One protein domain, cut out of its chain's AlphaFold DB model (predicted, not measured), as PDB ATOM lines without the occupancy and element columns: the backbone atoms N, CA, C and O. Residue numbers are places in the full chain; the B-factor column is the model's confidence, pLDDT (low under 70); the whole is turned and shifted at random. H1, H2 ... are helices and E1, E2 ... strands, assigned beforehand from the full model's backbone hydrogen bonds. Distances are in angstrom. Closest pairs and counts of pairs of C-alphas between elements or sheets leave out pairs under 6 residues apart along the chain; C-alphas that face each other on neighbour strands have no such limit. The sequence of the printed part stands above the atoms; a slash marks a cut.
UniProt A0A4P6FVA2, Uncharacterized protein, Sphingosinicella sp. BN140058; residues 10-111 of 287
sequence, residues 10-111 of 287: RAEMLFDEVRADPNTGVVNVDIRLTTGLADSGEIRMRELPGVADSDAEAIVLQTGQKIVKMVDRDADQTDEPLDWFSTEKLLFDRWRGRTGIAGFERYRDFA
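What this domain is: This is residues 10 to 111 of the 287 residues of an uncharacterized protein of Sphingosinicella sp. BN140058 (UniProt A0A4P6FVA2). Two antiparallel sheets lie partly face to face as a sandwich, their strands nearly aligned: a strongly twisted sheet of four strands, E1 E2 E3 E7, and a smaller one, E4 E5 E6. Helix H2 packs on the larger sheet beside E6, and the short helices H1 and H3 lie toward opposite ends of the long axis. The printed part has 102 residues, with seven named strands and three named helices in the order E1 E2 E3 H1 E4 E5 E6 H2 E7 H3, and its class is mixed, helices and strands. It is compact, with a radius of gyration of the C-alphas of 13.4 A, and elongated in outline, spanning 39 by 24 by 23 A.

Where its parts are: Find C-alpha 13 at (38.278, -15.216, -40.403); from there E1, residues 13 to 21, runs 23.8 A. E2, residues 26 to 33, covers 23.1 A, E3, residues 38 to 44, 20.2 A, and E7 is residues 101 to 103. In the smaller sheet, E4, residues 59 to 64, begins at C-alpha 59 at (58.213, -31.291, -41.723) and runs 16.5 A; E5, residues 67 to 72, runs 16.2 A; E6, residues 83 to 86, 10.6 A. H1 is residues 49 to 52, H2 residues 87 to 95, 12.8 A long, and H3 residues 107 to 110, ending at C-alpha 110 at (31.611, -19.878, -41.258).

How they stand to each other: E1 E2 E3 form a meander, each strand the antiparallel neighbour of the one before. Look for N 16 and O 30 at 2.9 A between E1 and E2, N 27 and O 43 at 2.8 A between E2 and E3, and N 42 and O 102 at 2.9 A between E3 and E7. E4 E5 E6 form a second meander, with N 62 and O 69 at 2.9 A and N 68 and O 85 at 2.9 A. The sheets' best planes are 15 degrees apart; the closest C-alphas of E1 and E4 are those of Phe 15 and Gly 64, 7.1 A apart. H2 is on the larger sheet at a height over the sheet of 8.2 A, only just over E3, with 3 of its C-alphas falling on that strand, and runs across the strands at 70 degrees to E3 on the local plane. H2 only grazes the smaller sheet, as does H1. H3 only grazes the larger sheet and touches H2, the closest C-alphas being those of Leu 91 and Tyr 107, 6.0 A apart. In H2 every O i to N i+4 pair is within hydrogen-bond range; H1 and H3 are too short for such a pair.

The domain as a whole: The C-alphas farthest apart, those of Thr 35 and Asp 55, are 41.1 A apart. The printed part has no cut, and no link is long. The mean pLDDT of the printed part is 93.0; look at residues 77 to 78 for the two under 70.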
ATOM      1  N   ARG A  10      31.977 -11.162 -45.676       96.00
ATOM      2  CA  ARG A  10      31.870 -11.845 -44.382       96.00
ATOM      3  C   ARG A  10      32.893 -11.236 -43.445       96.00
ATOM      4  O   ARG A  10      33.957 -10.822 -43.887       96.00
ATOM      5  N   ALA A  11      32.567 -11.205 -42.156       95.06
ATOM      6  CA  ALA A  11      33.546 -10.887 -41.132       95.06
ATOM      7  C   ALA A  11      34.831 -11.701 -41.333       95.06
ATOM      8  O   ALA A  11      34.802 -12.869 -41.743       95.06
ATOM      9  N   GLU A  12      35.948 -11.050 -41.052       95.06
ATOM     10  CA  GLU A  12      37.264 -11.617 -41.253       95.06
ATOM     11  C   GLU A  12      37.439 -12.898 -40.423       95.06
ATOM     12  O   GLU A  12      37.147 -12.925 -39.226       95.06
ATOM     13  N   MET A  13      37.933 -13.959 -41.062       95.25
ATOM     14  CA  MET A  13      38.278 -15.216 -40.403       95.25
ATOM     15  C   MET A  13      39.779 -15.289 -40.142       95.25
ATOM     16  O   MET A  13      40.580 -14.872 -40.983       95.25
ATOM     17  N   LEU A  14      40.153 -15.830 -38.987       96.38
ATOM     18  CA  LEU A  14      41.537 -15.970 -38.549       96.38
ATOM     19  C   LEU A  14      41.787 -17.368 -37.987       96.38
ATOM     20  O   LEU A  14      40.905 -17.963 -37.363       96.38
ATOM     21  N   PHE A  15      43.016 -17.845 -38.167       97.25
ATOM     22  CA  PHE A  15      43.601 -18.861 -37.300       97.25
ATOM     23  C   PHE A  15      43.985 -18.206 -35.972       97.25
ATOM     24  O   PHE A  15      44.711 -17.208 -35.964       97.25
ATOM     25  N   ASP A  16      43.472 -18.749 -34.874       94.00
ATOM     26  CA  ASP A  16      43.649 -18.198 -33.529       94.00
ATOM     27  C   ASP A  16      44.783 -18.922 -32.791       94.00
ATOM     28  O   ASP A  16      45.851 -18.352 -32.566       94.00
ATOM     29  N   GLU A  17      44.604 -20.214 -32.507       94.94
ATOM     30  CA  GLU A  17      45.615 -21.061 -31.874       94.94
ATOM     31  C   GLU A  17      45.934 -22.263 -32.775       94.94
ATOM     32  O   GLU A  17      45.038 -22.968 -33.240       94.94
ATOM     33  N   VAL A  18      47.224 -22.496 -33.032       96.31
ATOM     34  CA  VAL A  18      47.710 -23.631 -33.830       96.31
ATOM     35  C   VAL A  18      48.728 -24.410 -33.010       96.31
ATOM     36  O   VAL A  18      49.755 -23.870 -32.599       96.31
ATOM     37  N   ARG A  19      48.438 -25.687 -32.760       95.06
ATOM     38  CA  ARG A  19      49.217 -26.558 -31.871       95.06
ATOM     39  C   ARG A  19      49.539 -27.871 -32.563       95.06
ATOM     40  O   ARG A  19      48.641 -28.665 -32.822       95.06
ATOM     41  N   ALA A  20      50.817 -28.118 -32.822       92.88
ATOM     42  CA  ALA A  20      51.280 -29.376 -33.397       92.88
ATOM     43  C   ALA A  20      51.714 -30.360 -32.305       92.88
ATOM     44  O   ALA A  20      52.491 -30.002 -31.419       92.88
ATOM     45  N   ASP A  21      51.268 -31.608 -32.410       92.19
ATOM     46  CA  ASP A  21      51.854 -32.730 -31.684       92.19
ATOM     47  C   ASP A  21      52.883 -33.436 -32.586       92.19
ATOM     48  O   ASP A  21      52.507 -34.100 -33.559       92.19
ATOM     49  N   PRO A  22      54.189 -33.318 -32.286       84.69
ATOM     50  CA  PRO A  22      55.240 -33.899 -33.115       84.69
ATOM     51  C   PRO A  22      55.242 -35.435 -33.105       84.69
ATOM     52  O   PRO A  22      55.797 -36.041 -34.018       84.69
ATOM     53  N   ASN A  23      54.635 -36.082 -32.102       86.50
ATOM     54  CA  ASN A  23      54.633 -37.543 -32.004       86.50
ATOM     55  C   ASN A  23      53.576 -38.167 -32.917       86.50
ATOM     56  O   ASN A  23      53.818 -39.193 -33.553       86.50
ATOM     57  N   THR A  24      52.399 -37.544 -32.972       89.69
ATOM     58  CA  THR A  24      51.257 -38.031 -33.754       89.69
ATOM     59  C   THR A  24      51.194 -37.408 -35.147       89.69
ATOM     60  O   THR A  24      50.602 -37.996 -36.050       89.69
ATOM     61  N   GLY A  25      51.829 -36.248 -35.355       89.69
ATOM     62  CA  GLY A  25      51.721 -35.486 -36.600       89.69
ATOM     63  C   GLY A  25      50.361 -34.800 -36.765       89.69
ATOM     64  O   GLY A  25      49.981 -34.462 -37.887       89.69
ATOM     65  N   VAL A  26      49.622 -34.618 -35.668       95.81
ATOM     66  CA  VAL A  26      48.324 -33.934 -35.644       95.81
ATOM     67  C   VAL A  26      48.526 -32.466 -35.285       95.81
ATOM     68  O   VAL A  26      49.212 -32.137 -34.317       95.81
ATOM     69  N   VAL A  27      47.914 -31.578 -36.061       96.62
ATOM     70  CA  VAL A  27      47.870 -30.138 -35.807       96.62
ATOM     71  C   VAL A  27      46.453 -29.767 -35.396       96.62
ATOM     72  O   VAL A  27      45.533 -29.838 -36.202       96.62
ATOM     73  N   ASN A  28      46.278 -29.358 -34.146       97.81
ATOM     74  CA  ASN A  28      45.030 -28.788 -33.654       97.81
ATOM     75  C   ASN A  28      44.972 -27.315 -34.059       97.81
ATOM     76  O   ASN A  28      45.948 -26.582 -33.863       97.81
ATOM     77  N   VAL A  29      43.846 -26.892 -34.623       97.81
ATOM     78  CA  VAL A  29      43.650 -25.550 -35.168       97.81
ATOM     79  C   VAL A  29      42.331 -24.988 -34.663       97.81
ATOM     80  O   VAL A  29      41.272 -25.570 -34.890       97.81
ATOM     81  N   ASP A  30      42.410 -23.815 -34.048       98.06
ATOM     82  CA  ASP A  30      41.253 -23.011 -33.681       98.06
ATOM     83  C   ASP A  30      41.042 -21.911 -34.724       98.06
ATOM     84  O   ASP A  30      41.975 -21.199 -35.112       98.06
ATOM     85  N   ILE A  31      39.801 -21.771 -35.184       97.62
ATOM     86  CA  ILE A  31      39.379 -20.738 -36.129       97.62
ATOM     87  C   ILE A  31      38.372 -19.800 -35.482       97.62
ATOM     88  O   ILE A  31      37.546 -20.201 -34.658       97.62
ATOM     89  N   ARG A  32      38.409 -18.531 -35.886       97.00
ATOM     90  CA  ARG A  32      37.499 -17.519 -35.352       97.00
ATOM     91  C   ARG A  32      37.146 -16.460 -36.391       97.00
ATOM     92  O   ARG A  32      38.025 -15.969 -37.090       97.00
ATOM     93  N   LEU A  33      35.872 -16.077 -36.461       95.50
ATOM     94  CA  LEU A  33      35.447 -14.829 -37.097       95.50
ATOM     95  C   LEU A  33      35.613 -13.668 -36.121       95.50
ATOM     96  O   LEU A  33      35.324 -13.806 -34.934       95.50
ATOM     97  N   THR A  34      35.958 -12.484 -36.611       92.31
ATOM     98  CA  THR A  34      36.061 -11.277 -35.773       92.31
ATOM     99  C   THR A  34      34.763 -10.919 -35.032       92.31
ATOM    100  O   THR A  34      34.806 -10.271 -33.990       92.31
ATOM    101  N   THR A  35      33.613 -11.427 -35.483       90.12
ATOM    102  CA  THR A  35      32.310 -11.332 -34.796       90.12
ATOM    103  C   THR A  35      32.170 -12.228 -33.558       90.12
ATOM    104  O   THR A  35      31.198 -12.089 -32.817       90.12
ATOM    105  N   GLY A  36      33.113 -13.142 -33.314       92.50
ATOM    106  CA  GLY A  36      33.152 -14.030 -32.149       92.50
ATOM    107  C   GLY A  36      32.732 -15.477 -32.414       92.50
ATOM    108  O   GLY A  36      32.866 -16.310 -31.520       92.50
ATOM    109  N   LEU A  37      32.259 -15.808 -33.623       96.19
ATOM    110  CA  LEU A  37      32.038 -17.200 -34.018       96.19
ATOM    111  C   LEU A  37      33.377 -17.950 -33.987       96.19
ATOM    112  O   LEU A  37      34.314 -17.531 -34.657       96.19
ATOM    113  N   ALA A  38      33.460 -19.042 -33.232       97.56
ATOM    114  CA  ALA A  38      34.663 -19.856 -33.095       97.56
ATOM    115  C   ALA A  38      34.339 -21.342 -33.267       97.56
ATOM    116  O   ALA A  38      33.218 -21.773 -32.971       97.56
ATOM    117  N   ASP A  39      35.324 -22.090 -33.747       98.00
ATOM    118  CA  ASP A  39      35.282 -23.542 -33.890       98.00
ATOM    119  C   ASP A  39      36.706 -24.105 -33.927       98.00
ATOM    120  O   ASP A  39      37.675 -23.363 -34.112       98.00
ATOM    121  N   SER A  40      36.824 -25.414 -33.753       98.12
ATOM    122  CA  SER A  40      38.095 -26.110 -33.603       98.12
ATOM    123  C   SER A  40      38.112 -27.372 -34.448       98.12
ATOM    124  O   SER A  40      37.087 -28.024 -34.662       98.12
ATOM    125  N   GLY A  41      39.296 -27.753 -34.901       97.69
ATOM    126  CA  GLY A  41      39.480 -28.996 -35.625       97.69
ATOM    127  C   GLY A  41      40.928 -29.432 -35.679       97.69
ATOM    128  O   GLY A  41      41.819 -28.847 -35.061       97.69
ATOM    129  N   GLU A  42      41.147 -30.499 -36.427       97.50
ATOM    130  CA  GLU A  42      42.423 -31.186 -36.507       97.50
ATOM    131  C   GLU A  42      42.832 -31.358 -37.965       97.50
ATOM    132  O   GLU A  42      42.022 -31.714 -38.825       97.50
ATOM    133  N   ILE A  43      44.121 -31.151 -38.221       97.50
ATOM    134  CA  ILE A  43      44.783 -31.455 -39.482       97.50
ATOM    135  C   ILE A  43      45.817 -32.545 -39.211       97.50
ATOM    136  O   ILE A  43      46.822 -32.329 -38.531       97.50
ATOM    137  N   ARG A  44      45.583 -33.738 -39.746       96.06
ATOM    138  CA  ARG A  44      46.479 -34.889 -39.640       96.06
ATOM    139  C   ARG A  44      47.469 -34.833 -40.790       96.06
ATOM    140  O   ARG A  44      47.175 -35.289 -41.890       96.06
ATOM    141  N   MET A  45      48.646 -34.263 -40.538       92.94
ATOM    142  CA  MET A  45      49.594 -33.904 -41.599       92.94
ATOM    143  C   MET A  45      49.956 -35.093 -42.489       92.94
ATOM    144  O   MET A  45      49.968 -34.953 -43.701       92.94
ATOM    145  N   ARG A  46      50.179 -36.275 -41.906       90.50
ATOM    146  CA  ARG A  46      50.564 -37.488 -42.650       90.50
ATOM    147  C   ARG A  46      49.457 -38.081 -43.524       90.50
ATOM    148  O   ARG A  46      49.739 -38.953 -44.332       90.50
ATOM    149  N   GLU A  47      48.212 -37.654 -43.335       94.69
ATOM    150  CA  GLU A  47      47.077 -38.068 -44.166       94.69
ATOM    151  C   GLU A  47      46.817 -37.083 -45.321       94.69
ATOM    152  O   GLU A  47      45.984 -37.355 -46.188       94.69
ATOM    153  N   LEU A  48      47.506 -35.935 -45.342       94.25
ATOM    154  CA  LEU A  48      47.391 -34.962 -46.422       94.25
ATOM    155  C   LEU A  48      48.143 -35.465 -47.660       94.25
ATOM    156  O   LEU A  48      49.309 -35.830 -47.522       94.25
ATOM    157  N   PRO A  49      47.548 -35.416 -48.868       91.19
ATOM    158  CA  PRO A  49      48.179 -35.947 -50.077       91.19
ATOM    159  C   PRO A  49      49.596 -35.414 -50.327       91.19
ATOM    160  O   PRO A  49      50.528 -36.194 -50.460       91.19
ATOM    161  N   GLY A  50      49.793 -34.091 -50.276       89.62
ATOM    162  CA  GLY A  50      51.101 -33.495 -50.572       89.62
ATOM    163  C   GLY A  50      52.188 -33.789 -49.531       89.62
ATOM    164  O   GLY A  50      53.372 -33.688 -49.831       89.62
ATOM    165  N   VAL A  51      51.802 -34.203 -48.321       91.25
ATOM    166  CA  VAL A  51      52.736 -34.674 -47.290       91.25
ATOM    167  C   VAL A  51      52.959 -36.183 -47.398       91.25
ATOM    168  O   VAL A  51      54.082 -36.642 -47.233       91.25
ATOM    169  N   ALA A  52      51.904 -36.957 -47.656       89.94
ATOM    170  CA  ALA A  52      51.970 -38.411 -47.780       89.94
ATOM    171  C   ALA A  52      52.804 -38.859 -48.990       89.94
ATOM    172  O   ALA A  52      53.474 -39.886 -48.918       89.94
ATOM    173  N   ASP A  53      52.778 -38.073 -50.067       88.69
ATOM    174  CA  ASP A  53      53.527 -38.325 -51.299       88.69
ATOM    175  C   ASP A  53      54.965 -37.760 -51.256       88.69
ATOM    176  O   ASP A  53      55.695 -37.853 -52.242       88.69
ATOM    177  N   SER A  54      55.375 -37.150 -50.138       88.06
ATOM    178  CA  SER A  54      56.688 -36.518 -49.976       88.06
ATOM    179  C   SER A  54      57.711 -37.452 -49.328       88.06
ATOM    180  O   SER A  54      57.401 -38.178 -48.384       88.06
ATOM    181  N   ASP A  55      58.965 -37.348 -49.773       87.06
ATOM    182  CA  ASP A  55      60.126 -38.004 -49.155       87.06
ATOM    183  C   ASP A  55      60.746 -37.179 -48.003       87.06
ATOM    184  O   ASP A  55      61.830 -37.506 -47.520       87.06
ATOM    185  N   ALA A  56      60.084 -36.102 -47.559       85.81
ATOM    186  CA  ALA A  56      60.598 -35.207 -46.524       85.81
ATOM    187  C   ALA A  56      60.893 -35.950 -45.208       85.81
ATOM    188  O   ALA A  56      59.996 -36.501 -44.561       85.81
ATOM    189  N   GLU A  57      62.148 -35.902 -44.751       84.00
ATOM    190  CA  GLU A  57      62.553 -36.516 -43.478       84.00
ATOM    191  C   GLU A  57      61.989 -35.758 -42.265       84.00
ATOM    192  O   GLU A  57      61.727 -36.342 -41.207       84.00
ATOM    193  N   ALA A  58      61.794 -34.444 -42.407       87.94
ATOM    194  CA  ALA A  58      61.257 -33.584 -41.366       87.94
ATOM    195  C   ALA A  58      60.351 -32.501 -41.954       87.94
ATOM    196  O   ALA A  58      60.706 -31.814 -42.904       87.94
ATOM    197  N   ILE A  59      59.198 -32.296 -41.317       89.75
ATOM    198  CA  ILE A  59      58.213 -31.291 -41.723       89.75
ATOM    199  C   ILE A  59      58.235 -30.149 -40.714       89.75
ATOM    200  O   ILE A  59      58.123 -30.366 -39.504       89.75
ATOM    201  N   VAL A  60      58.345 -28.923 -41.214       90.88
ATOM    202  CA  VAL A  60      58.243 -27.696 -40.428       90.88
ATOM    203  C   VAL A  60      56.868 -27.075 -40.647       90.88
ATOM    204  O   VAL A  60      56.414 -26.893 -41.776       90.88
ATOM    205  N   LEU A  61      56.207 -26.722 -39.545       92.44
ATOM    206  CA  LEU A  61      54.950 -25.986 -39.576       92.44
ATOM    207  C   LEU A  61      55.233 -24.482 -39.514       92.44
ATOM    208  O   LEU A  61      55.816 -23.993 -38.546       92.44
ATOM    209  N   GLN A  62      54.793 -23.744 -40.528       93.19
ATOM    210  CA  GLN A  62      54.796 -22.283 -40.528       93.19
ATOM    211  C   GLN A  62      53.372 -21.782 -40.305       93.19
ATOM    212  O   GLN A  62      52.471 -22.083 -41.086       93.19
ATOM    213  N   THR A  63      53.163 -21.002 -39.247       94.19
ATOM    214  CA  THR A  63      51.830 -20.548 -38.835       94.19
ATOM    215  C   THR A  63      51.736 -19.030 -38.845       94.19
ATOM    216  O   THR A  63      52.626 -18.335 -38.355       94.19
ATOM    217  N   GLY A  64      50.614 -18.516 -39.322       94.06
ATOM    218  CA  GLY A  64      50.192 -17.132 -39.167       94.06
ATOM    219  C   GLY A  64      48.671 -17.054 -39.102       94.06
ATOM    220  O   GLY A  64      47.976 -18.030 -39.365       94.06
ATOM    221  N   GLN A  65      48.138 -15.869 -38.809       93.88
ATOM    222  CA  GLN A  65      46.691 -15.681 -38.623       93.88
ATOM    223  C   GLN A  65      45.857 -15.959 -39.886       93.88
ATOM    224  O   GLN A  65      44.645 -16.122 -39.801       93.88
ATOM    225  N   LYS A  66      46.497 -16.007 -41.060       93.69
ATOM    226  CA  LYS A  66      45.852 -16.217 -42.366       93.69
ATOM    227  C   LYS A  66      46.323 -17.446 -43.111       93.69
ATOM    228  O   LYS A  66      45.732 -17.792 -44.131       93.69
ATOM    229  N   ILE A  67      47.406 -18.063 -42.655       95.62
ATOM    230  CA  ILE A  67      48.008 -19.166 -43.379       95.62
ATOM    231  C   ILE A  67      48.694 -20.134 -42.430       95.62
ATOM    232  O   ILE A  67      49.427 -19.730 -41.529       95.62
ATOM    233  N   VAL A  68      48.478 -21.415 -42.678       96.06
ATOM    234  CA  VAL A  68      49.243 -22.511 -42.093       96.06
ATOM    235  C   VAL A  68      49.889 -23.257 -43.251       96.06
ATOM    236  O   VAL A  68      49.199 -23.608 -44.205       96.06
ATOM    237  N   LYS A  69      51.208 -23.460 -43.209       95.12
ATOM    238  CA  LYS A  69      51.960 -24.189 -44.237       95.12
ATOM    239  C   LYS A  69      52.745 -25.331 -43.617       95.12
ATOM    240  O   LYS A  69      53.367 -25.153 -42.570       95.12
ATOM    241  N   MET A  70      52.768 -26.450 -44.319       93.94
ATOM    242  CA  MET A  70      53.663 -27.569 -44.087       93.94
ATOM    243  C   MET A  70      54.753 -27.495 -45.150       93.94
ATOM    244  O   MET A  70      54.460 -27.492 -46.341       93.94
ATOM    245  N   VAL A  71      56.003 -27.404 -44.722       93.00
ATOM    246  CA  VAL A  71      57.171 -27.348 -45.607       93.00
ATOM    247  C   VAL A  71      58.152 -28.429 -45.202       93.00
ATOM    248  O   VAL A  71      58.284 -28.728 -44.013       93.00
ATOM    249  N   ASP A  72      58.838 -29.002 -46.183       91.50
ATOM    250  CA  ASP A  72      60.032 -29.792 -45.911       91.50
ATOM    251  C   ASP A  72      61.065 -28.886 -45.222       91.50
ATOM    252  O   ASP A  72      61.221 -27.711 -45.564       91.50
ATOM    253  N   ARG A  73      61.722 -29.399 -44.184       87.75
ATOM    254  CA  ARG A  73      62.753 -28.675 -43.444       87.75
ATOM    255  C   ARG A  73      63.939 -28.304 -44.327       87.75
ATOM    256  O   ARG A  73      64.529 -27.245 -44.104       87.75
ATOM    257  N   ASP A  74      64.289 -29.191 -45.250       86.56
ATOM    258  CA  ASP A  74      65.477 -29.062 -46.091       86.56
ATOM    259  C   ASP A  74      65.158 -28.431 -47.455       86.56
ATOM    260  O   ASP A  74      66.064 -28.231 -48.263       86.56
ATOM    261  N   ALA A  75      63.891 -28.069 -47.687       81.06
ATOM    262  CA  ALA A  75      63.478 -27.307 -48.855       81.06
ATOM    263  C   ALA A  75      64.095 -25.901 -48.870       81.06
ATOM    264  O   ALA A  75      64.189 -25.207 -47.849       81.06
ATOM    265  N   ASP A  76      64.457 -25.451 -50.067       78.00
ATOM    266  CA  ASP A  76      64.857 -24.074 -50.309       78.00
ATOM    267  C   ASP A  76      63.648 -23.134 -50.142       78.00
ATOM    268  O   ASP A  76      62.489 -23.504 -50.318       78.00
ATOM    269  N   GLN A  77      63.896 -21.852 -49.846       67.25
ATOM    270  CA  GLN A  77      62.816 -20.861 -49.667       67.25
ATOM    271  C   GLN A  77      61.931 -20.661 -50.913       67.25
ATOM    272  O   GLN A  77      60.872 -20.040 -50.815       67.25
ATOM    273  N   THR A  78      62.388 -21.117 -52.079       69.56
ATOM    274  CA  THR A  78      61.657 -21.055 -53.349       69.56
ATOM    275  C   THR A  78      60.770 -22.266 -53.603       69.56
ATOM    276  O   THR A  78      59.981 -22.222 -54.545       69.56
ATOM    277  N   ASP A  79      60.899 -23.321 -52.803       79.12
ATOM    278  CA  ASP A  79      60.154 -24.553 -53.009       79.12
ATOM    279  C   ASP A  79      58.693 -24.389 -52.585       79.12
ATOM    280  O   ASP A  79      58.342 -23.631 -51.670       79.12
ATOM    281  N   GLU A  80      57.813 -25.099 -53.286       86.81
ATOM    282  CA  GLU A  80      56.397 -25.108 -52.950       86.81
ATOM    283  C   GLU A  80      56.173 -25.838 -51.614       86.81
ATOM    284  O   GLU A  80      56.805 -26.862 -51.345       86.81
ATOM    285  N   PRO A  81      55.277 -25.331 -50.749       92.50
ATOM    286  CA  PRO A  81      54.927 -26.038 -49.524       92.50
ATOM    287  C   PRO A  81      54.290 -27.396 -49.847       92.50
ATOM    288  O   PRO A  81      53.484 -27.496 -50.770       92.50
ATOM    289  N   LEU A  82      54.588 -28.405 -49.023       93.50
ATOM    290  CA  LEU A  82      54.012 -29.753 -49.118       93.50
ATOM    291  C   LEU A  82      52.480 -29.708 -49.051       93.50
ATOM    292  O   LEU A  82      51.786 -30.371 -49.812       93.50
ATOM    293  N   ASP A  83      51.939 -28.895 -48.142       94.50
ATOM    294  CA  ASP A  83      50.530 -28.500 -48.146       94.50
ATOM    295  C   ASP A  83      50.379 -27.145 -47.444       94.50
ATOM    296  O   ASP A  83      51.258 -26.687 -46.705       94.50
ATOM    297  N   TRP A  84      49.259 -26.473 -47.674       95.38
ATOM    298  CA  TRP A  84      48.959 -25.200 -47.039       95.38
ATOM    299  C   TRP A  84      47.459 -24.949 -46.947       95.38
ATOM    300  O   TRP A  84      46.652 -25.447 -47.733       95.38
ATOM    301  N   PHE A  85      47.088 -24.110 -45.988       96.94
ATOM    302  CA  PHE A  85      45.714 -23.716 -45.733       96.94
ATOM    303  C   PHE A  85      45.647 -22.216 -45.497       96.94
ATOM    304  O   PHE A  85      46.242 -21.705 -44.549       96.94
ATOM    305  N   SER A  86      44.894 -21.513 -46.342       96.56
ATOM    306  CA  SER A  86      44.208 -20.302 -45.897       96.56
ATOM    307  C   SER A  86      42.968 -20.685 -45.092       96.56
ATOM    308  O   SER A  86      42.520 -21.835 -45.126       96.56
ATOM    309  N   THR A  87      42.376 -19.717 -44.400       95.44
ATOM    310  CA  THR A  87      41.099 -19.902 -43.704       95.44
ATOM    311  C   THR A  87      39.994 -20.402 -44.641       95.44
ATOM    312  O   THR A  87      39.239 -21.302 -44.288       95.44
ATOM    313  N   GLU A  88      39.939 -19.892 -45.870       95.19
ATOM    314  CA  GLU A  88      38.941 -20.256 -46.879       95.19
ATOM    315  C   GLU A  88      39.223 -21.626 -47.490       95.19
ATOM    316  O   GLU A  88      38.295 -22.416 -47.651       95.19
ATOM    317  N   LYS A  89      40.493 -21.940 -47.784       95.94
ATOM    318  CA  LYS A  89      40.874 -23.265 -48.288       95.94
ATOM    319  C   LYS A  89      40.561 -24.348 -47.258       95.94
ATOM    320  O   LYS A  89      40.078 -25.403 -47.642       95.94
ATOM    321  N   LEU A  90      40.781 -24.079 -45.968       97.25
ATOM    322  CA  LEU A  90      40.427 -25.015 -44.903       97.25
ATOM    323  C   LEU A  90      38.926 -25.331 -44.899       97.25
ATOM    324  O   LEU A  90      38.561 -26.502 -44.845       97.25
ATOM    325  N   LEU A  91      38.061 -24.312 -44.976       96.38
ATOM    326  CA  LEU A  91      36.613 -24.532 -45.045       96.38
ATOM    327  C   LEU A  91      36.234 -25.326 -46.299       96.38
ATOM    328  O   LEU A  91      35.499 -26.308 -46.195       96.38
ATOM    329  N   PHE A  92      36.775 -24.926 -47.454       96.25
ATOM    330  CA  PHE A  92      36.529 -25.586 -48.733       96.25
ATOM    331  C   PHE A  92      36.902 -27.068 -48.688       96.25
ATOM    332  O   PHE A  92      36.079 -27.941 -48.958       96.25
ATOM    333  N   ASP A  93      38.129 -27.362 -48.265       96.62
ATOM    334  CA  ASP A  93      38.635 -28.723 -48.151       96.62
ATOM    335  C   ASP A  93      37.832 -29.534 -47.123       96.62
ATOM    336  O   ASP A  93      37.536 -30.711 -47.354       96.62
ATOM    337  N   ARG A  94      37.414 -28.909 -46.014       95.94
ATOM    338  CA  ARG A  94      36.593 -29.558 -44.988       95.94
ATOM    339  C   ARG A  94      35.231 -29.993 -45.520       95.94
ATOM    340  O   ARG A  94      34.810 -31.115 -45.227       95.94
ATOM    341  N   TRP A  95      34.523 -29.136 -46.256       94.50
ATOM    342  CA  TRP A  95      33.197 -29.492 -46.777       94.50
ATOM    343  C   TRP A  95      33.267 -30.417 -47.990       94.50
ATOM    344  O   TRP A  95      32.360 -31.217 -48.207       94.50
ATOM    345  N   ARG A  96      34.365 -30.365 -48.751       94.50
ATOM    346  CA  ARG A  96      34.662 -31.321 -49.827       94.50
ATOM    347  C   ARG A  96      35.080 -32.699 -49.298       94.50
ATOM    348  O   ARG A  96      35.183 -33.631 -50.091       94.50
ATOM    349  N   GLY A  97      35.299 -32.840 -47.988       94.06
ATOM    350  CA  GLY A  97      35.678 -34.102 -47.355       94.06
ATOM    351  C   GLY A  97      37.131 -34.500 -47.616       94.06
ATOM    352  O   GLY A  97      37.420 -35.687 -47.744       94.06
ATOM    353  N   ARG A  98      38.045 -33.525 -47.731       94.75
ATOM    354  CA  ARG A  98      39.478 -33.789 -47.912       94.75
ATOM    355  C   ARG A  98      40.010 -34.640 -46.755       94.75
ATOM    356  O   ARG A  98      39.807 -34.320 -45.584       94.75
ATOM    357  N   THR A  99      40.735 -35.698 -47.103       94.94
ATOM    358  CA  THR A  99      41.417 -36.577 -46.148       94.94
ATOM    359  C   THR A  99      42.365 -35.787 -45.244       94.94
ATOM    360  O   THR A  99      42.975 -34.807 -45.673       94.94
ATOM    361  N   GLY A 100      42.487 -36.214 -43.988       95.50
ATOM    362  CA  GLY A 100      43.354 -35.576 -43.005       95.50
ATOM    363  C   GLY A 100      42.772 -34.327 -42.345       95.50
ATOM    364  O   GLY A 100      43.467 -33.724 -41.536       95.50
ATOM    365  N   ILE A 101      41.523 -33.942 -42.630       97.44
ATOM    366  CA  ILE A 101      40.835 -32.835 -41.949       97.44
ATOM    367  C   ILE A 101      39.647 -33.378 -41.153       97.44
ATOM    368  O   ILE A 101      38.774 -34.050 -41.702       97.44
ATOM    369  N   ALA A 102      39.592 -33.063 -39.859       96.50
ATOM    370  CA  ALA A 102      38.511 -33.452 -38.954       96.50
ATOM    371  C   ALA A 102      38.095 -32.288 -38.036       96.50
ATOM    372  O   ALA A 102      38.816 -31.299 -37.910       96.50
ATOM    373  N   GLY A 103      36.929 -32.399 -37.393       97.06
ATOM    374  CA  GLY A 103      36.344 -31.316 -36.596       97.06
ATOM    375  C   GLY A 103      35.716 -30.237 -37.477       97.06
ATOM    376  O   GLY A 103      35.160 -30.556 -38.528       97.06
ATOM    377  N   PHE A 104      35.800 -28.968 -37.074       97.38
ATOM    378  CA  PHE A 104      35.181 -27.831 -37.774       97.38
ATOM    379  C   PHE A 104      33.691 -28.059 -38.070       97.38
ATOM    380  O   PHE A 104      33.214 -27.832 -39.184       97.38
ATOM    381  N   GLU A 105      32.948 -28.574 -37.091       96.06
ATOM    382  CA  GLU A 105      31.553 -29.000 -37.264       96.06
ATOM    383  C   GLU A 105      30.617 -27.848 -37.654       96.06
ATOM    384  O   GLU A 105      29.538 -28.060 -38.209       96.06
ATOM    385  N   ARG A 106      31.042 -26.608 -37.410       96.62
ATOM    386  CA  ARG A 106      30.306 -25.390 -37.738       96.62
ATOM    387  C   ARG A 106      30.758 -24.755 -39.044       96.62
ATOM    388  O   ARG A 106      30.405 -23.608 -39.298       96.62
ATOM    389  N   TYR A 107      31.498 -25.464 -39.902       95.75
ATOM    390  CA  TYR A 107      32.024 -24.911 -41.158       95.75
ATOM    391  C   TYR A 107      30.954 -24.200 -42.012       95.75
ATOM    392  O   TYR A 107      31.259 -23.196 -42.650       95.75
ATOM    393  N   ARG A 108      29.689 -24.655 -41.982       95.12
ATOM    394  CA  ARG A 108      28.572 -23.996 -42.689       95.12
ATOM    395  C   ARG A 108      28.213 -22.620 -42.122       95.12
ATOM    396  O   ARG A 108      27.882 -21.722 -42.893       95.12
ATOM    397  N   ASP A 109      28.321 -22.429 -40.807       96.62
ATOM    398  CA  ASP A 109      28.135 -21.116 -40.175       96.62
ATOM    399  C   ASP A 109      29.245 -20.155 -40.629       96.62
ATOM    400  O   ASP A 109      28.987 -18.992 -40.933       96.62
ATOM    401  N   PHE A 110      30.484 -20.653 -40.735       97.25
ATOM    402  CA  PHE A 110      31.611 -19.878 -41.258       97.25
ATOM    403  C   PHE A 110      31.483 -19.601 -42.759       97.25
ATOM    404  O   PHE A 110      31.915 -18.547 -43.217       97.25
ATOM    405  N   ALA A 111      30.882 -20.503 -43.531       97.25
ATOM    406  CA  ALA A 111      30.659 -20.352 -44.968       97.25
ATOM    407  C   ALA A 111      29.375 -19.563 -45.305       97.25
ATOM    408  O   ALA A 111      28.780 -19.759 -46.365       97.25
TER     409      ALA A 111